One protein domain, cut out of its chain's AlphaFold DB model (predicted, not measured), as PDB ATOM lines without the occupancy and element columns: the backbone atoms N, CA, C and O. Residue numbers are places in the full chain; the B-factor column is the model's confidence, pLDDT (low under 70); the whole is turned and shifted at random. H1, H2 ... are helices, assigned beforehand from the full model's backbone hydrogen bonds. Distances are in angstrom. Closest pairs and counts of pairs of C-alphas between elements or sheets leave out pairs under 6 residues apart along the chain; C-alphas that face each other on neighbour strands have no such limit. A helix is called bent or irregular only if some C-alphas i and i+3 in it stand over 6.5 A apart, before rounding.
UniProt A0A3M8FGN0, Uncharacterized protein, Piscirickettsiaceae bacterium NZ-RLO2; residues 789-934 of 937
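What this domain is: This is residues 789 to 934 of the 937 residues of an uncharacterized protein of Piscirickettsiaceae bacterium NZ-RLO2 (UniProt A0A3M8FGN0). Seven helices form a loose rod of two groups set end to end: H1, H3 and H4 pack together in one, while in the other H7 crosses H2 and H6 packs on residues 815 to 818 of H2. Residues 910 to 915 stick out at the second group's end. The printed part has 146 residues, with helices H1 to H7 in chain order and no named strand; its class is all helix. The whole is loose, with a radius of gyration of the C-alphas of 18.7 A and spans of 63 by 30 by 23 A.

How they stand to each other: H1, residues 789 to 809, touches H3, residues 841 to 863, at a steep tilt of 44 degrees, opposite ways; the closest C-alphas, of Glu 802 and Ile 847, are 6.2 A apart. H4, residues 871 to 882, forms a helical hairpin with H3, at 38 degrees, only just steep; their closest C-alphas are those of Ser 841 and Ser 881, 4.8 A. H2, residues 815 to 834, touches H7, residues 918 to 933, at a steep tilt of 60 degrees, with residues 819 to 823 of H2 alone; the closest C-alphas are those of Val 822 and Ala 923, 5.9 A. H6, residues 898 to 904, touches H2 about perpendicular, at 79 degrees, closest at the C-alphas of Lys 815 and Ala 899, 5.4 A. H5, residues 891 to 895, is near H6 and H7. Every O i to N i+4 pair is within hydrogen-bond range in H2, H5, H6 and H7; the counts are 15 of 17 in H1, 13 of 19 in H3 and 5 of 8 in H4.

Where its parts are: H1 begins at C-alpha 789, (98.688, 86.394, 181.742), and is 30.1 A long; H2 is 29.1 A. H3, 24.9 A, has a kink of 61 degrees near residue 848 and is irregular, with C-alphas 858 and 861 7.6 A apart. H7, 22.9 A, ends at (106.232, 110.525, 152.465).

The domain as a whole: The C-alphas farthest apart, of Phe 862 and Thr 912, are 63.6 A apart. The printed part has no cut; the link from H6 to H7 is long. Mean pLDDT of the printed part is 72.8, with residues 829 to 839 and 903 to 923 among those under 70.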
ATOM      1  N   ALA A 789      97.576  86.073 182.633       62.12
ATOM      2  CA  ALA A 789      98.688  86.394 181.742       62.12
ATOM      3  C   ALA A 789      98.335  86.169 180.260       62.12
ATOM      4  O   ALA A 789      98.681  86.993 179.417       62.12
ATOM      5  N   VAL A 790      97.612  85.089 179.944       65.25
ATOM      6  CA  VAL A 790      97.125  84.821 178.579       65.25
ATOM      7  C   VAL A 790      96.081  85.862 178.172       65.25
ATOM      8  O   VAL A 790      96.150  86.382 177.060       65.25
ATOM      9  N   ALA A 791      95.176  86.235 179.084       72.25
ATOM     10  CA  ALA A 791      94.208  87.305 178.845       72.25
ATOM     11  C   ALA A 791      94.897  88.659 178.592       72.25
ATOM     12  O   ALA A 791      94.529  89.366 177.661       72.25
ATOM     13  N   ALA A 792      95.949  88.995 179.347       74.25
ATOM     14  CA  ALA A 792      96.732  90.209 179.117       74.25
ATOM     15  C   ALA A 792      97.448  90.219 177.759       74.25
ATOM     16  O   ALA A 792      97.443  91.237 177.075       74.25
ATOM     17  N   LEU A 793      98.014  89.089 177.324       70.19
ATOM     18  CA  LEU A 793      98.626  88.985 175.994       70.19
ATOM     19  C   LEU A 793      97.588  89.116 174.873       70.19
ATOM     20  O   LEU A 793      97.839  89.791 173.875       70.19
ATOM     21  N   LYS A 794      96.415  88.497 175.043       75.50
ATOM     22  CA  LYS A 794      95.319  88.570 174.071       75.50
ATOM     23  C   LYS A 794      94.717  89.971 173.991       75.50
ATOM     24  O   LYS A 794      94.401  90.410 172.889       75.50
ATOM     25  N   LEU A 795      94.636  90.689 175.114       84.19
ATOM     26  CA  LEU A 795      94.180  92.079 175.154       84.19
ATOM     27  C   LEU A 795      94.966  92.947 174.167       84.19
ATOM     28  O   LEU A 795      94.351  93.666 173.390       84.19
ATOM     29  N   LEU A 796      96.299  92.830 174.137       79.94
ATOM     30  CA  LEU A 796      97.147  93.600 173.214       79.94
ATOM     31  C   LEU A 796      96.738  93.395 171.748       79.94
ATOM     32  O   LEU A 796      96.711  94.341 170.964       79.94
ATOM     33  N   VAL A 797      96.409  92.155 171.380       75.50
ATOM     34  CA  VAL A 797      95.992  91.794 170.018       75.50
ATOM     35  C   VAL A 797      94.593  92.331 169.723       75.50
ATOM     36  O   VAL A 797      94.393  92.980 168.700       75.50
ATOM     37  N   VAL A 798      93.641  92.120 170.634       82.75
ATOM     38  CA  VAL A 798      92.249  92.571 170.472       82.75
ATOM     39  C   VAL A 798      92.171  94.094 170.372       82.75
ATOM     40  O   VAL A 798      91.456  94.603 169.517       82.75
ATOM     41  N   VAL A 799      92.936  94.822 171.190       83.44
ATOM     42  CA  VAL A 799      93.002  96.289 171.144       83.44
ATOM     43  C   VAL A 799      93.486  96.775 169.776       83.44
ATOM     44  O   VAL A 799      92.861  97.654 169.190       83.44
ATOM     45  N   ARG A 800      94.548  96.171 169.224       79.56
ATOM     46  CA  ARG A 800      95.065  96.519 167.890       79.56
ATOM     47  C   ARG A 800      94.058  96.220 166.783       79.56
ATOM     48  O   ARG A 800      93.857  97.047 165.900       79.56
ATOM     49  N   GLU A 801      93.406  95.063 166.833       83.31
ATOM     50  CA  GLU A 801      92.388  94.683 165.850       83.31
ATOM     51  C   GLU A 801      91.163  95.604 165.892       83.31
ATOM     52  O   GLU A 801      90.670  96.001 164.836       83.31
ATOM     53  N   GLU A 802      90.678  95.967 167.084       85.00
ATOM     54  CA  GLU A 802      89.558  96.907 167.220       85.00
ATOM     55  C   GLU A 802      89.948  98.326 166.814       85.00
ATOM     56  O   GLU A 802      89.148  98.997 166.172       85.00
ATOM     57  N   ALA A 803      91.175  98.771 167.101       83.00
ATOM     58  CA  ALA A 803      91.682 100.057 166.624       83.00
ATOM     59  C   ALA A 803      91.689 100.128 165.087       83.00
ATOM     60  O   ALA A 803      91.158 101.075 164.504       83.00
ATOM     61  N   VAL A 804      92.215  99.090 164.422       82.81
ATOM     62  CA  VAL A 804      92.211  98.986 162.952       82.81
ATOM     63  C   VAL A 804      90.783  98.965 162.424       82.81
ATOM     64  O   VAL A 804      90.458  99.710 161.501       82.81
ATOM     65  N   ARG A 805      89.915  98.129 163.010       84.69
ATOM     66  CA  ARG A 805      88.514  98.019 162.590       84.69
ATOM     67  C   ARG A 805      87.796  99.355 162.728       84.69
ATOM     68  O   ARG A 805      87.102  99.754 161.800       84.69
ATOM     69  N   TYR A 806      87.988 100.049 163.842       86.31
ATOM     70  CA  TYR A 806      87.379 101.343 164.108       86.31
ATOM     71  C   TYR A 806      87.789 102.387 163.068       86.31
ATOM     72  O   TYR A 806      86.918 102.958 162.410       86.31
ATOM     73  N   ILE A 807      89.094 102.555 162.832       82.88
ATOM     74  CA  ILE A 807      89.623 103.497 161.833       82.88
ATOM     75  C   ILE A 807      89.115 103.127 160.431       82.88
ATOM     76  O   ILE A 807      88.576 103.968 159.712       82.88
ATOM     77  N   MET A 808      89.188 101.852 160.049       81.19
ATOM     78  CA  MET A 808      88.731 101.400 158.731       81.19
ATOM     79  C   MET A 808      87.208 101.418 158.556       81.19
ATOM     80  O   MET A 808      86.742 101.433 157.420       81.19
ATOM     81  N   SER A 809      86.422 101.443 159.633       83.75
ATOM     82  CA  SER A 809      84.956 101.514 159.569       83.75
ATOM     83  C   SER A 809      84.410 102.930 159.396       83.75
ATOM     84  O   SER A 809      83.224 103.089 159.113       83.75
ATOM     85  N   ARG A 810      85.253 103.964 159.536       83.88
ATOM     86  CA  ARG A 810      84.810 105.353 159.386       83.88
ATOM     87  C   ARG A 810      84.280 105.615 157.965       83.88
ATOM     88  O   ARG A 810      84.941 105.200 156.997       83.88
ATOM     89  N   PRO A 811      83.106 106.265 157.833       80.94
ATOM     90  CA  PRO A 811      82.583 106.678 156.537       80.94
ATOM     91  C   PRO A 811      83.503 107.739 155.924       80.94
ATOM     92  O   PRO A 811      84.179 108.460 156.649       80.94
ATOM     93  N   LEU A 812      83.559 107.795 154.594       82.75
ATOM     94  CA  LEU A 812      84.312 108.793 153.820       82.75
ATOM     95  C   LEU A 812      83.480 109.231 152.604       82.75
ATOM     96  O   LEU A 812      83.943 109.224 151.458       82.75
ATOM     97  N   GLU A 813      82.202 109.516 152.837       80.44
ATOM     98  CA  GLU A 813      81.237 109.811 151.774       80.44
ATOM     99  C   GLU A 813      81.059 111.317 151.590       80.44
ATOM    100  O   GLU A 813      80.961 111.807 150.460       80.44
ATOM    101  N   THR A 814      81.073 112.063 152.695       81.00
ATOM    102  CA  THR A 814      80.911 113.515 152.712       81.00
ATOM    103  C   THR A 814      82.236 114.250 152.908       81.00
ATOM    104  O   THR A 814      83.248 113.689 153.327       81.00
ATOM    105  N   LYS A 815      82.233 115.552 152.606       75.25
ATOM    106  CA  LYS A 815      83.386 116.429 152.828       75.25
ATOM    107  C   LYS A 815      83.784 116.476 154.309       75.25
ATOM    108  O   LYS A 815      84.971 116.398 154.605       75.25
ATOM    109  N   GLN A 816      82.797 116.547 155.206       78.81
ATOM    110  CA  GLN A 816      83.025 116.580 156.648       78.81
ATOM    111  C   GLN A 816      83.614 115.258 157.151       78.81
ATOM    112  O   GLN A 816      84.575 115.284 157.910       78.81
ATOM    113  N   ASP A 817      83.134 114.117 156.643       80.00
ATOM    114  CA  ASP A 817      83.654 112.798 157.032       80.00
ATOM    115  C   ASP A 817      85.168 112.690 156.803       80.00
ATOM    116  O   ASP A 817      85.896 112.126 157.618       80.00
ATOM    117  N   LEU A 818      85.657 113.240 155.686       78.38
ATOM    118  CA  LEU A 818      87.080 113.226 155.363       78.38
ATOM    119  C   LEU A 818      87.886 114.180 156.256       78.38
ATOM    120  O   LEU A 818      88.988 113.823 156.666       78.38
ATOM    121  N   VAL A 819      87.352 115.365 156.569       77.19
ATOM    122  CA  VAL A 819      87.990 116.326 157.489       77.19
ATOM    123  C   VAL A 819      88.106 115.728 158.892       77.19
ATOM    124  O   VAL A 819      89.189 115.753 159.482       77.19
ATOM    125  N   ASP A 820      87.039 115.105 159.390       80.38
ATOM    126  CA  ASP A 820      87.012 114.440 160.694       80.38
ATOM    127  C   ASP A 820      87.975 113.244 160.725       80.38
ATOM    128  O   ASP A 820      88.707 113.044 161.697       80.38
ATOM    129  N   PHE A 821      88.033 112.469 159.637       82.69
ATOM    130  CA  PHE A 821      88.953 111.341 159.505       82.69
ATOM    131  C   PHE A 821      90.421 111.778 159.482       82.69
ATOM    132  O   PHE A 821      91.255 111.171 160.148       82.69
ATOM    133  N   VAL A 822      90.752 112.851 158.760       76.62
ATOM    134  CA  VAL A 822      92.112 113.408 158.737       76.62
ATOM    135  C   VAL A 822      92.494 113.994 160.092       76.62
ATOM    136  O   VAL A 822      93.611 113.784 160.556       76.62
ATOM    137  N   THR A 823      91.568 114.683 160.755       80.12
ATOM    138  CA  THR A 823      91.775 115.207 162.113       80.12
ATOM    139  C   THR A 823      92.050 114.075 163.102       80.12
ATOM    140  O   THR A 823      92.962 114.170 163.920       80.12
ATOM    141  N   LEU A 824      91.326 112.959 162.981       80.56
ATOM    142  CA  LEU A 824      91.573 111.759 163.775       80.56
ATOM    143  C   LEU A 824      92.980 111.183 163.535       80.56
ATOM    144  O   LEU A 824      93.669 110.867 164.502       80.56
ATOM    145  N   LEU A 825      93.419 111.072 162.275       77.50
ATOM    146  CA  LEU A 825      94.763 110.583 161.931       77.50
ATOM    147  C   LEU A 825      95.866 111.507 162.462       77.50
ATOM    148  O   LEU A 825      96.829 111.021 163.046       77.50
ATOM    149  N   LYS A 826      95.686 112.830 162.348       74.38
ATOM    150  CA  LYS A 826      96.599 113.827 162.929       74.38
ATOM    151  C   LYS A 826      96.742 113.654 164.433       74.38
ATOM    152  O   LYS A 826      97.859 113.590 164.930       74.38
ATOM    153  N   ASN A 827      95.624 113.527 165.145       75.69
ATOM    154  CA  ASN A 827      95.648 113.337 166.592       75.69
ATOM    155  C   ASN A 827      96.405 112.048 166.959       75.69
ATOM    156  O   ASN A 827      97.230 112.053 167.871       75.69
ATOM    157  N   VAL A 828      96.169 110.954 166.222       72.88
ATOM    158  CA  VAL A 828      96.872 109.674 166.415       72.88
ATOM    159  C   VAL A 828      98.382 109.808 166.167       72.88
ATOM    160  O   VAL A 828      99.173 109.312 166.973       72.88
ATOM    161  N   ASP A 829      98.794 110.510 165.110       69.25
ATOM    162  CA  ASP A 829     100.206 110.780 164.804       69.25
ATOM    163  C   ASP A 829     100.871 111.681 165.859       69.25
ATOM    164  O   ASP A 829     102.008 111.441 166.270       69.25
ATOM    165  N   GLU A 830     100.170 112.702 166.356       69.50
ATOM    166  CA  GLU A 830     100.675 113.581 167.413       69.50
ATOM    167  C   GLU A 830     100.923 112.828 168.730       69.50
ATOM    168  O   GLU A 830     101.924 113.076 169.411       69.50
ATOM    169  N   GLU A 831     100.062 111.874 169.088       66.19
ATOM    170  CA  GLU A 831     100.279 111.001 170.251       66.19
ATOM    171  C   GLU A 831     101.402 109.978 170.028       66.19
ATOM    172  O   GLU A 831     102.135 109.655 170.974       66.19
ATOM    173  N   LYS A 832     101.610 109.513 168.784       63.53
ATOM    174  CA  LYS A 832     102.811 108.747 168.397       63.53
ATOM    175  C   LYS A 832     104.090 109.531 168.679       63.53
ATOM    176  O   LYS A 832     105.022 108.973 169.258       63.53
ATOM    177  N   ILE A 833     104.112 110.825 168.363       61.06
ATOM    178  CA  ILE A 833     105.281 111.696 168.553       61.06
ATOM    179  C   ILE A 833     105.543 112.010 170.039       61.06
ATOM    180  O   ILE A 833     106.699 112.085 170.453       61.06
ATOM    181  N   LYS A 834     104.503 112.168 170.872       58.22
ATOM    182  CA  LYS A 834     104.653 112.553 172.295       58.22
ATOM    183  C   LYS A 834     105.117 111.426 173.227       58.22
ATOM    184  O   LYS A 834     105.640 111.720 174.301       58.22
ATOM    185  N   SER A 835     104.904 110.159 172.867       52.78
ATOM    186  CA  SER A 835     105.035 109.021 173.798       52.78
ATOM    187  C   SER A 835     106.114 107.989 173.434       52.78
ATOM    188  O   SER A 835     106.211 106.960 174.105       52.78
ATOM    189  N   ASP A 836     106.921 108.226 172.389       51.47
ATOM    190  CA  ASP A 836     107.909 107.289 171.799       51.47
ATOM    191  C   ASP A 836     107.330 105.930 171.327       51.47
ATOM    192  O   ASP A 836     108.051 105.117 170.745       51.47
ATOM    193  N   LYS A 837     106.040 105.649 171.572       50.31
ATOM    194  CA  LYS A 837     105.378 104.365 171.276       50.31
ATOM    195  C   LYS A 837     103.949 104.466 170.726       50.31
ATOM    196  O   LYS A 837     103.487 103.505 170.125       50.31
ATOM    197  N   GLY A 838     103.289 105.619 170.866       57.06
ATOM    198  CA  GLY A 838     101.966 105.910 170.310       57.06
ATOM    199  C   GLY A 838     100.835 105.090 170.896       57.06
ATOM    200  O   GLY A 838     100.592 103.983 170.450       57.06
ATOM    201  N   SER A 839     100.088 105.651 171.841       62.16
ATOM    202  CA  SER A 839      99.013 104.943 172.544       62.16
ATOM    203  C   SER A 839      97.674 105.012 171.802       62.16
ATOM    204  O   SER A 839      97.324 106.050 171.247       62.16
ATOM    205  N   VAL A 840      96.848 103.962 171.878       72.31
ATOM    206  CA  VAL A 840      95.445 104.000 171.398       72.31
ATOM    207  C   VAL A 840      94.532 104.918 172.230       72.31
ATOM    208  O   VAL A 840      93.331 104.968 171.972       72.31
ATOM    209  N   SER A 841      95.065 105.637 173.221       72.88
ATOM    210  CA  SER A 841      94.342 106.448 174.214       72.88
ATOM    211  C   SER A 841      93.277 107.374 173.610       72.88
ATOM    212  O   SER A 841      92.181 107.449 174.162       72.88
ATOM    213  N   ILE A 842      93.550 108.004 172.459       76.31
ATOM    214  CA  ILE A 842      92.615 108.917 171.771       76.31
ATOM    215  C   ILE A 842      91.330 108.212 171.344       76.31
ATOM    216  O   ILE A 842      90.243 108.754 171.509       76.31
ATOM    217  N   ILE A 843      91.455 107.006 170.789       79.06
ATOM    218  CA  ILE A 843      90.319 106.225 170.279       79.06
ATOM    219  C   ILE A 843      89.828 105.195 171.291       79.06
ATOM    220  O   ILE A 843      88.815 104.536 171.061       79.06
ATOM    221  N   TYR A 844      90.539 105.040 172.414       82.44
ATOM    222  CA  TYR A 844      90.311 103.965 173.366       82.44
ATOM    223  C   TYR A 844      88.887 103.992 173.913       82.44
ATOM    224  O   TYR A 844      88.256 102.944 173.990       82.44
ATOM    225  N   GLY A 845      88.350 105.179 174.216       82.31
ATOM    226  CA  GLY A 845      86.969 105.345 174.675       82.31
ATOM    227  C   GLY A 845      85.931 104.735 173.727       82.31
ATOM    228  O   GLY A 845      84.980 104.108 174.195       82.31
ATOM    229  N   ASP A 846      86.156 104.834 172.415       83.12
ATOM    230  CA  ASP A 846      85.227 104.359 171.385       83.12
ATOM    231  C   ASP A 846      85.327 102.848 171.143       83.12
ATOM    232  O   ASP A 846      84.330 102.189 170.845       83.12
ATOM    233  N   ILE A 847      86.523 102.273 171.309       85.38
ATOM    234  CA  ILE A 847      86.767 100.836 171.106       85.38
ATOM    235  C   ILE A 847      86.656 100.010 172.395       85.38
ATOM    236  O   ILE A 847      86.513  98.786 172.328       85.38
ATOM    237  N   LYS A 848      86.676 100.649 173.574       88.44
ATOM    238  CA  LYS A 848      86.706  99.995 174.897       88.44
ATOM    239  C   LYS A 848      85.581  98.987 175.090       88.44
ATOM    240  O   LYS A 848      85.824  97.894 175.599       88.44
ATOM    241  N   ASN A 849      84.362  99.326 174.673       88.25
ATOM    242  CA  ASN A 849      83.209  98.435 174.820       88.25
ATOM    243  C   ASN A 849      83.335  97.183 173.940       88.25
ATOM    244  O   ASN A 849      83.125  96.078 174.439       88.25
ATOM    245  N   SER A 850      83.755  97.340 172.682       86.75
ATOM    246  CA  SER A 850      83.991  96.226 171.753       86.75
ATOM    247  C   SER A 850      85.119  95.312 172.240       86.75
ATOM    248  O   SER A 850      84.986  94.088 172.216       86.75
ATOM    249  N   ILE A 851      86.209  95.891 172.760       88.44
ATOM    250  CA  ILE A 851      87.304  95.137 173.388       88.44
ATOM    251  C   ILE A 851      86.778  94.371 174.604       88.44
ATOM    252  O   ILE A 851      87.024  93.173 174.727       88.44
ATOM    253  N   ALA A 852      86.031  95.037 175.489       88.12
ATOM    254  CA  ALA A 852      85.477  94.415 176.684       88.12
ATOM    255  C   ALA A 852      84.539  93.248 176.342       88.12
ATOM    256  O   ALA A 852      84.575  92.222 177.012       88.12
ATOM    257  N   GLU A 853      83.731  93.359 175.289       88.19
ATOM    258  CA  GLU A 853      82.835  92.285 174.848       88.19
ATOM    259  C   GLU A 853      83.587  91.093 174.273       88.19
ATOM    260  O   GLU A 853      83.313  89.958 174.666       88.19
ATOM    261  N   ARG A 854      84.595  91.330 173.427       86.12
ATOM    262  CA  ARG A 854      85.449  90.257 172.899       86.12
ATOM    263  C   ARG A 854      86.226  89.554 174.010       86.12
ATOM    264  O   ARG A 854      86.251  88.327 174.067       86.12
ATOM    265  N   MET A 855      86.794  90.324 174.936       85.81
ATOM    266  CA  MET A 855      87.531  89.784 176.077       85.81
ATOM    267  C   MET A 855      86.613  89.058 177.070       85.81
ATOM    268  O   MET A 855      87.018  88.044 177.631       85.81
ATOM    269  N   LEU A 856      85.368  89.502 177.277       84.62
ATOM    270  CA  LEU A 856      84.397  88.763 178.095       84.62
ATOM    271  C   LEU A 856      83.893  87.497 177.415       84.62
ATOM    272  O   LEU A 856      83.723  86.492 178.103       84.62
ATOM    273  N   GLY A 857      83.673  87.530 176.101       76.62
ATOM    274  CA  GLY A 857      83.265  86.353 175.339       76.62
ATOM    275  C   GLY A 857      84.276  85.214 175.464       76.62
ATOM    276  O   GLY A 857      83.886  84.062 175.624       76.62
ATOM    277  N   GLU A 858      85.568  85.546 175.471       71.50
ATOM    278  CA  GLU A 858      86.651  84.559 175.535       71.50
ATOM    279  C   GLU A 858      87.083  84.226 176.980       71.50
ATOM    280  O   GLU A 858      87.303  83.063 177.317       71.50
ATOM    281  N   PHE A 859      87.164  85.219 177.874       78.00
ATOM    282  CA  PHE A 859      87.751  85.060 179.216       78.00
ATOM    283  C   PHE A 859      86.764  85.240 180.374       78.00
ATOM    284  O   PHE A 859      87.062  84.841 181.504       78.00
ATOM    285  N   GLY A 860      85.595  85.835 180.126       74.81
ATOM    286  CA  GLY A 860      84.656  86.279 181.161       74.81
ATOM    287  C   GLY A 860      84.144  85.145 182.041       74.81
ATOM    288  O   GLY A 860      84.143  85.267 183.264       74.81
ATOM    289  N   ARG A 861      83.804  84.004 181.433       66.12
ATOM    290  CA  ARG A 861      83.331  82.812 182.154       66.12
ATOM    291  C   ARG A 861      84.376  82.243 183.121       66.12
ATOM    292  O   ARG A 861      84.002  81.681 184.145       66.12
ATOM    293  N   PHE A 862      85.665  82.373 182.801       58.94
ATOM    294  CA  PHE A 862      86.742  81.641 183.478       58.94
ATOM    295  C   PHE A 862      87.564  82.489 184.450       58.94
ATOM    296  O   PHE A 862      87.979  81.984 185.491       58.94
ATOM    297  N   LEU A 863      87.832  83.754 184.116       63.91
ATOM    298  CA  LEU A 863      88.697  84.634 184.912       63.91
ATOM    299  C   LEU A 863      87.933  85.730 185.652       63.91
ATOM    300  O   LEU A 863      88.432  86.245 186.651       63.91
ATOM    301  N   TYR A 864      86.743  86.092 185.171       77.00
ATOM    302  CA  TYR A 864      86.057  87.312 185.593       77.00
ATOM    303  C   TYR A 864      84.592  87.056 185.966       77.00
ATOM    304  O   TYR A 864      83.680  87.594 185.329       77.00
ATOM    305  N   PRO A 865      84.330  86.257 187.021       58.34
ATOM    306  CA  PRO A 865      82.977  86.085 187.539       58.34
ATOM    307  C   PRO A 865      82.400  87.455 187.933       58.34
ATOM    308  O   PRO A 865      83.074  88.260 188.578       58.34
ATOM    309  N   GLY A 866      81.174  87.743 187.490       69.12
ATOM    310  CA  GLY A 866      80.562  89.079 187.570       69.12
ATOM    311  C   GLY A 866      80.706  89.934 186.300       69.12
ATOM    312  O   GLY A 866      80.160  91.036 186.244       69.12
ATOM    313  N   GLY A 867      81.393  89.437 185.264       77.31
ATOM    314  CA  GLY A 867      81.441  90.055 183.936       77.31
ATOM    315  C   GLY A 867      82.051  91.460 183.948       77.31
ATOM    316  O   GLY A 867      83.113  91.673 184.532       77.31
ATOM    317  N   LYS A 868      81.364  92.438 183.335       74.94
ATOM    318  CA  LYS A 868      81.809  93.849 183.259       74.94
ATOM    319  C   LYS A 868      82.011  94.507 184.641       74.94
ATOM    320  O   LYS A 868      82.733  95.495 184.734       74.94
ATOM    321  N   ASN A 869      81.424  93.955 185.710       74.75
ATOM    322  CA  ASN A 869      81.509  94.498 187.074       74.75
ATOM    323  C   ASN A 869      82.674  93.922 187.896       74.75
ATOM    324  O   ASN A 869      82.864  94.293 189.053       74.75
ATOM    325  N   ASN A 870      83.447  92.991 187.333       76.75
ATOM    326  CA  ASN A 870      84.597  92.418 188.014       76.75
ATOM    327  C   ASN A 870      85.765  93.426 188.033       76.75
ATOM    328  O   ASN A 870      86.259  93.819 186.979       76.75
ATOM    329  N   LEU A 871      86.241  93.814 189.221       76.12
ATOM    330  CA  LEU A 871      87.304  94.823 189.381       76.12
ATOM    331  C   LEU A 871      88.616  94.443 188.673       76.12
ATOM    332  O   LEU A 871      89.296  95.302 188.118       76.12
ATOM    333  N   SER A 872      88.975  93.155 188.650       72.12
ATOM    334  CA  SER A 872      90.171  92.679 187.944       72.12
ATOM    335  C   SER A 872      89.995  92.703 186.426       72.12
ATOM    336  O   SER A 872      90.968  92.923 185.708       72.12
ATOM    337  N   PHE A 873      88.769  92.506 185.936       82.50
ATOM    338  CA  PHE A 873      88.446  92.678 184.522       82.50
ATOM    339  C   PHE A 873      88.506  94.145 184.111       82.50
ATOM    340  O   PHE A 873      89.122  94.462 183.101       82.50
ATOM    341  N   GLN A 874      87.927  95.036 184.918       81.19
ATOM    342  CA  GLN A 874      87.979  96.480 184.685       81.19
ATOM    343  C   GLN A 874      89.427  96.964 184.621       81.19
ATOM    344  O   GLN A 874      89.810  97.560 183.624       81.19
ATOM    345  N   GLY A 875      90.262  96.575 185.590       78.56
ATOM    346  CA  GLY A 875      91.688  96.905 185.571       78.56
ATOM    347  C   GLY A 875      92.449  96.322 184.372       78.56
ATOM    348  O   GLY A 875      93.347  96.977 183.847       78.56
ATOM    349  N   LEU A 876      92.090  95.116 183.905       83.56
ATOM    350  CA  LEU A 876      92.673  94.554 182.684       83.56
ATOM    351  C   LEU A 876      92.277  95.386 181.462       83.56
ATOM    352  O   LEU A 876      93.156  95.782 180.704       83.56
ATOM    353  N   ILE A 877      90.984  95.651 181.265       86.69
ATOM    354  CA  ILE A 877      90.511  96.442 180.129       86.69
ATOM    355  C   ILE A 877      91.123  97.836 180.183       86.69
ATOM    356  O   ILE A 877      91.734  98.237 179.209       86.69
ATOM    357  N   ASP A 878      91.097  98.522 181.323       82.94
ATOM    358  CA  ASP A 878      91.667  99.866 181.462       82.94
ATOM    359  C   ASP A 878      93.150  99.929 181.068       82.94
ATOM    360  O   ASP A 878      93.560 100.896 180.438       82.94
ATOM    361  N   SER A 879      93.936  98.871 181.315       80.44
ATOM    362  CA  SER A 879      95.338  98.802 180.860       80.44
ATOM    363  C   SER A 879      95.516  98.761 179.334       80.44
ATOM    364  O   SER A 879      96.618  98.958 178.825       80.44
ATOM    365  N   GLY A 880      94.438  98.515 178.588       77.19
ATOM    366  CA  GLY A 880      94.414  98.532 177.131       77.19
ATOM    367  C   GLY A 880      94.603  99.924 176.524       77.19
ATOM    368  O   GLY A 880      94.951 100.001 175.348       77.19
ATOM    369  N   SER A 881      94.408 101.007 177.291       80.38
ATOM    370  CA  SER A 881      94.655 102.377 176.814       80.38
ATOM    371  C   SER A 881      96.104 102.606 176.408       80.38
ATOM    372  O   SER A 881      96.356 103.418 175.521       80.38
ATOM    373  N   ASP A 882      97.018 101.865 177.040       75.81
ATOM    374  CA  ASP A 882      98.473 101.995 176.932       75.81
ATOM    375  C   ASP A 882      99.061 101.135 175.796       75.81
ATOM    376  O   ASP A 882     100.275 100.953 175.705       75.81
ATOM    377  N   VAL A 883      98.207 100.524 174.964       75.94
ATOM    378  CA  VAL A 883      98.635  99.669 173.851       75.94
ATOM    379  C   VAL A 883      99.003 100.513 172.643       75.94
ATOM    380  O   VAL A 883      98.261 101.415 172.254       75.94
ATOM    381  N   ASP A 884     100.117 100.151 172.011       73.94
ATOM    382  CA  ASP A 884     100.603 100.863 170.836       73.94
ATOM    383  C   ASP A 884      99.624 100.752 169.649       73.94
ATOM    384  O   ASP A 884      99.179  99.643 169.308       73.94
ATOM    385  N   VAL A 885      99.330 101.885 168.998       66.50
ATOM    386  CA  VAL A 885      98.539 101.944 167.758       66.50
ATOM    387  C   VAL A 885      99.308 101.195 166.665       66.50
ATOM    388  O   VAL A 885     100.455 101.553 166.382       66.50
ATOM    389  N   PRO A 886      98.720 100.153 166.049       66.12
ATOM    390  CA  PRO A 886      99.394  99.412 164.995       66.12
ATOM    391  C   PRO A 886      99.596 100.301 163.773       66.12
ATOM    392  O   PRO A 886      98.847 101.256 163.573       66.12
ATOM    393  N   ASP A 887     100.570  99.951 162.941       68.25
ATOM    394  CA  ASP A 887     100.763 100.663 161.691       68.25
ATOM    395  C   ASP A 887      99.616 100.332 160.701       68.25
ATOM    396  O   ASP A 887      99.401  99.163 160.361       68.25
ATOM    397  N   ILE A 888      98.841 101.332 160.261       68.88
ATOM    398  CA  ILE A 888      97.643 101.182 159.417       68.88
ATOM    399  C   ILE A 888      97.832 101.900 158.076       68.88
ATOM    400  O   ILE A 888      97.858 103.124 157.991       68.88
ATOM    401  N   ASN A 889      97.839 101.152 156.972       71.81
ATOM    402  CA  ASN A 889      97.822 101.761 155.641       71.81
ATOM    403  C   ASN A 889      96.405 102.236 155.265       71.81
ATOM    404  O   ASN A 889      95.587 101.462 154.767       71.81
ATOM    405  N   VAL A 890      96.125 103.519 155.501       73.69
ATOM    406  CA  VAL A 890      94.843 104.173 155.176       73.69
ATOM    407  C   VAL A 890      94.826 104.857 153.804       73.69
ATOM    408  O   VAL A 890      93.763 105.293 153.359       73.69
ATOM    409  N   LEU A 891      95.969 104.934 153.106       70.19
ATOM    410  CA  LEU A 891      96.121 105.727 151.880       70.19
ATOM    411  C   LEU A 891      95.149 105.274 150.785       70.19
ATOM    412  O   LEU A 891      94.453 106.103 150.208       70.19
ATOM    413  N   GLN A 892      95.060 103.960 150.562       71.69
ATOM    414  CA  GLN A 892      94.153 103.350 149.586       71.69
ATOM    415  C   GLN A 892      92.684 103.706 149.887       71.69
ATOM    416  O   GLN A 892      91.952 104.152 149.009       71.69
ATOM    417  N   LYS A 893      92.263 103.583 151.155       79.25
ATOM    418  CA  LYS A 893      90.892 103.893 151.599       79.25
ATOM    419  C   LYS A 893      90.554 105.373 151.393       79.25
ATOM    420  O   LYS A 893      89.442 105.689 150.982       79.25
ATOM    421  N   ILE A 894      91.503 106.272 151.657       75.81
ATOM    422  CA  ILE A 894      91.320 107.711 151.448       75.81
ATOM    423  C   ILE A 894      91.226 108.023 149.955       75.81
ATOM    424  O   ILE A 894      90.283 108.695 149.537       75.81
ATOM    425  N   THR A 895      92.161 107.521 149.140       72.06
ATOM    426  CA  THR A 895      92.176 107.812 147.703       72.06
ATOM    427  C   THR A 895      90.956 107.260 146.991       72.06
ATOM    428  O   THR A 895      90.463 107.916 146.080       72.06
ATOM    429  N   ASP A 896      90.439 106.111 147.412       77.69
ATOM    430  CA  ASP A 896      89.292 105.466 146.768       77.69
ATOM    431  C   ASP A 896      87.948 106.028 147.272       77.69
ATOM    432  O   ASP A 896      86.892 105.710 146.724       77.69
ATOM    433  N   SER A 897      87.965 106.901 148.287       79.62
ATOM    434  CA  SER A 897      86.750 107.473 148.870       79.62
ATOM    435  C   SER A 897      86.040 108.476 147.953       79.62
ATOM    436  O   SER A 897      86.666 109.308 147.283       79.62
ATOM    437  N   ALA A 898      84.704 108.450 147.974       77.25
ATOM    438  CA  ALA A 898      83.870 109.388 147.225       77.25
ATOM    439  C   ALA A 898      84.130 110.845 147.647       77.25
ATOM    440  O   ALA A 898      84.184 111.731 146.791       77.25
ATOM    441  N   ALA A 899      84.362 111.081 148.944       77.38
ATOM    442  CA  ALA A 899      84.675 112.401 149.476       77.38
ATOM    443  C   ALA A 899      85.978 112.975 148.896       77.38
ATOM    444  O   ALA A 899      85.999 114.107 148.405       77.38
ATOM    445  N   TYR A 900      87.060 112.191 148.883       75.69
ATOM    446  CA  TYR A 900      88.344 112.644 148.347       75.69
ATOM    447  C   TYR A 900      88.268 112.902 146.835       75.69
ATOM    448  O   TYR A 900      88.695 113.957 146.360       75.69
ATOM    449  N   GLN A 901      87.668 111.974 146.080       77.31
ATOM    450  CA  GLN A 901      87.530 112.075 144.622       77.31
ATOM    451  C   GLN A 901      86.688 113.279 144.186       77.31
ATOM    452  O   GLN A 901      87.005 113.907 143.178       77.31
ATOM    453  N   LYS A 902      85.631 113.606 144.936       75.31
ATOM    454  CA  LYS A 902      84.681 114.669 144.586       75.31
ATOM    455  C   LYS A 902      85.111 116.058 145.060       75.31
ATOM    456  O   LYS A 902      84.825 117.036 144.374       75.31
ATOM    457  N   TYR A 903      85.763 116.160 146.221       69.12
ATOM    458  CA  TYR A 903      85.991 117.454 146.876       69.12
ATOM    459  C   TYR A 903      87.463 117.885 146.946       69.12
ATOM    460  O   TYR A 903      87.719 119.089 146.982       69.12
ATOM    461  N   PHE A 904      88.421 116.950 146.914       67.50
ATOM    462  CA  PHE A 904      89.845 117.242 147.156       67.50
ATOM    463  C   PHE A 904      90.767 116.909 145.973       67.50
ATOM    464  O   PHE A 904      91.794 117.563 145.788       67.50
ATOM    465  N   LYS A 905      90.397 115.946 145.120       67.44
ATOM    466  CA  LYS A 905      91.178 115.562 143.936       67.44
ATOM    467  C   LYS A 905      91.221 116.688 142.894       67.44
ATOM    468  O   LYS A 905      90.194 117.092 142.364       67.44
ATOM    469  N   GLY A 906      92.426 117.154 142.555       61.06
ATOM    470  CA  GLY A 906      92.664 118.069 141.428       61.06
ATOM    471  C   GLY A 906      92.434 119.561 141.700       61.06
ATOM    472  O   GLY A 906      92.637 120.360 140.792       61.06
ATOM    473  N   LYS A 907      92.066 119.965 142.924       61.06
ATOM    474  CA  LYS A 907      92.081 121.385 143.321       61.06
ATOM    475  C   LYS A 907      93.508 121.766 143.737       61.06
ATOM    476  O   LYS A 907      94.076 121.071 144.570       61.06
ATOM    477  N   THR A 908      94.101 122.835 143.218       53.00
ATOM    478  CA  THR A 908      95.402 123.384 143.674       53.00
ATOM    479  C   THR A 908      95.183 124.467 144.739       53.00
ATOM    480  O   THR A 908      94.056 124.927 144.910       53.00
ATOM    481  N   SER A 909      96.216 124.844 145.502       49.59
ATOM    482  CA  SER A 909      96.151 125.892 146.545       49.59
ATOM    483  C   SER A 909      95.786 127.291 146.021       49.59
ATOM    484  O   SER A 909      95.510 128.167 146.827       49.59
ATOM    485  N   ASP A 910      95.717 127.474 144.697       47.69
ATOM    486  CA  ASP A 910      95.503 128.760 144.015       47.69
ATOM    487  C   ASP A 910      94.239 128.798 143.126       47.69
ATOM    488  O   ASP A 910      94.203 129.498 142.116       47.69
ATOM    489  N   ALA A 911      93.178 128.053 143.456       44.25
ATOM    490  CA  ALA A 911      91.936 128.066 142.669       44.25
ATOM    491  C   ALA A 911      90.775 128.769 143.401       44.25
ATOM    492  O   ALA A 911      90.186 128.240 144.341       44.25
ATOM    493  N   THR A 912      90.428 129.956 142.904       48.38
ATOM    494  CA  THR A 912      89.429 130.939 143.365       48.38
ATOM    495  C   THR A 912      87.949 130.546 143.194       48.38
ATOM    496  O   THR A 912      87.082 131.416 143.193       48.38
ATOM    497  N   GLU A 913      87.603 129.256 143.137       42.28
ATOM    498  CA  GLU A 913      86.198 128.812 143.120       42.28
ATOM    499  C   GLU A 913      85.896 127.763 144.202       42.28
ATOM    500  O   GLU A 913      86.256 126.582 144.124       42.28
ATOM    501  N   GLY A 914      85.183 128.237 145.231       54.03
ATOM    502  CA  GLY A 914      84.768 127.481 146.409       54.03
ATOM    503  C   GLY A 914      85.895 127.352 147.426       54.03
ATOM    504  O   GLY A 914      86.450 126.262 147.568       54.03
ATOM    505  N   ALA A 915      86.226 128.468 148.090       55.81
ATOM    506  CA  ALA A 915      87.239 128.529 149.140       55.81
ATOM    507  C   ALA A 915      87.013 127.402 150.155       55.81
ATOM    508  O   ALA A 915      85.915 127.249 150.694       55.81
ATOM    509  N   LEU A 916      88.045 126.580 150.344       61.06
ATOM    510  CA  LEU A 916      88.084 125.624 151.439       61.06
ATOM    511  C   LEU A 916      88.104 126.421 152.752       61.06
ATOM    512  O   LEU A 916      88.733 127.477 152.814       61.06
ATOM    513  N   SER A 917      87.400 125.949 153.778       65.50
ATOM    514  CA  SER A 917      87.577 126.472 155.133       65.50
ATOM    515  C   SER A 917      89.007 126.194 155.612       65.50
ATOM    516  O   SER A 917      89.683 125.303 155.090       65.50
ATOM    517  N   ASP A 918      89.470 126.926 156.623       65.62
ATOM    518  CA  ASP A 918      90.824 126.753 157.168       65.62
ATOM    519  C   ASP A 918      91.100 125.293 157.587       65.62
ATOM    520  O   ASP A 918      92.178 124.753 157.338       65.62
ATOM    521  N   GLU A 919      90.097 124.611 158.144       65.06
ATOM    522  CA  GLU A 919      90.157 123.200 158.552       65.06
ATOM    523  C   GLU A 919      90.304 122.250 157.351       65.06
ATOM    524  O   GLU A 919      91.065 121.279 157.379       65.06
ATOM    525  N   GLU A 920      89.612 122.550 156.253       66.56
ATOM    526  CA  GLU A 920      89.644 121.761 155.022       66.56
ATOM    527  C   GLU A 920      90.964 121.937 154.265       66.56
ATOM    528  O   GLU A 920      91.503 120.971 153.713       66.56
ATOM    529  N   GLN A 921      91.508 123.155 154.267       69.44
ATOM    530  CA  GLN A 921      92.826 123.453 153.715       69.44
ATOM    531  C   GLN A 921      93.911 122.683 154.487       69.44
ATOM    532  O   GLN A 921      94.716 121.974 153.882       69.44
ATOM    533  N   GLN A 922      93.864 122.712 155.822       68.88
ATOM    534  CA  GLN A 922      94.788 121.964 156.680       68.88
ATOM    535  C   GLN A 922      94.667 120.442 156.523       68.88
ATOM    536  O   GLN A 922      95.661 119.722 156.664       68.88
ATOM    537  N   ALA A 923      93.459 119.916 156.295       67.44
ATOM    538  CA  ALA A 923      93.255 118.490 156.052       67.44
ATOM    539  C   ALA A 923      93.899 118.058 154.725       67.44
ATOM    540  O   ALA A 923      94.575 117.030 154.659       67.44
ATOM    541  N   LYS A 924      93.751 118.879 153.683       70.19
ATOM    542  CA  LYS A 924      94.354 118.644 152.372       70.19
ATOM    543  C   LYS A 924      95.881 118.721 152.399       70.19
ATOM    544  O   LYS A 924      96.528 117.820 151.879       70.19
ATOM    545  N   GLU A 925      96.451 119.732 153.051       69.62
ATOM    546  CA  GLU A 925      97.907 119.882 153.197       69.62
ATOM    547  C   GLU A 925      98.542 118.676 153.895       69.62
ATOM    548  O   GLU A 925      99.581 118.180 153.463       69.62
ATOM    549  N   TYR A 926      97.888 118.149 154.932       70.56
ATOM    550  CA  TYR A 926      98.342 116.936 155.606       70.56
ATOM    551  C   TYR A 926      98.271 115.705 154.693       70.56
ATOM    552  O   TYR A 926      99.226 114.936 154.643       70.56
ATOM    553  N   LEU A 927      97.198 115.536 153.915       68.50
ATOM    554  CA  LEU A 927      97.089 114.440 152.943       68.50
ATOM    555  C   LEU A 927      98.143 114.528 151.825       68.50
ATOM    556  O   LEU A 927      98.684 113.497 151.419       68.50
ATOM    557  N   ASP A 928      98.456 115.734 151.348       67.56
ATOM    558  CA  ASP A 928      99.468 115.970 150.312       67.56
ATOM    559  C   ASP A 928     100.900 115.742 150.847       67.56
ATOM    560  O   ASP A 928     101.706 115.080 150.184       67.56
ATOM    561  N   LEU A 929     101.200 116.189 152.075       65.25
ATOM    562  CA  LEU A 929     102.459 115.897 152.784       65.25
ATOM    563  C   LEU A 929     102.658 114.390 153.001       65.25
ATOM    564  O   LEU A 929     103.736 113.853 152.739       65.25
ATOM    565  N   GLN A 930     101.606 113.692 153.421       64.81
ATOM    566  CA  GLN A 930     101.620 112.250 153.670       64.81
ATOM    567  C   GLN A 930     101.735 111.428 152.367       64.81
ATOM    568  O   GLN A 930     102.378 110.376 152.336       64.81
ATOM    569  N   ARG A 931     101.197 111.931 151.244       62.03
ATOM    570  CA  ARG A 931     101.392 111.352 149.898       62.03
ATOM    571  C   ARG A 931     102.849 111.378 149.438       62.03
ATOM    572  O   ARG A 931     103.287 110.428 148.794       62.03
ATOM    573  N   LEU A 932     103.585 112.444 149.759       57.41
ATOM    574  CA  LEU A 932     105.009 112.587 149.433       57.41
ATOM    575  C   LEU A 932     105.909 111.688 150.298       57.41
ATOM    576  O   LEU A 932     106.996 111.324 149.858       57.41
ATOM    577  N   GLN A 933     105.456 111.313 151.499       56.47
ATOM    578  CA  GLN A 933     106.232 110.525 152.465       56.47
ATOM    579  C   GLN A 933     105.932 109.014 152.451       56.47
ATOM    580  O   GLN A 933     106.693 108.253 153.040       56.47
ATOM    581  N   GLY A 934     104.902 108.556 151.726       53.62
ATOM    582  CA  GLY A 934     104.570 107.132 151.583       53.62
ATOM    583  C   GLY A 934     104.060 106.521 152.893       53.62
ATOM    584  O   GLY A 934     104.825 105.960 153.669       53.62
TER     585      GLY A 934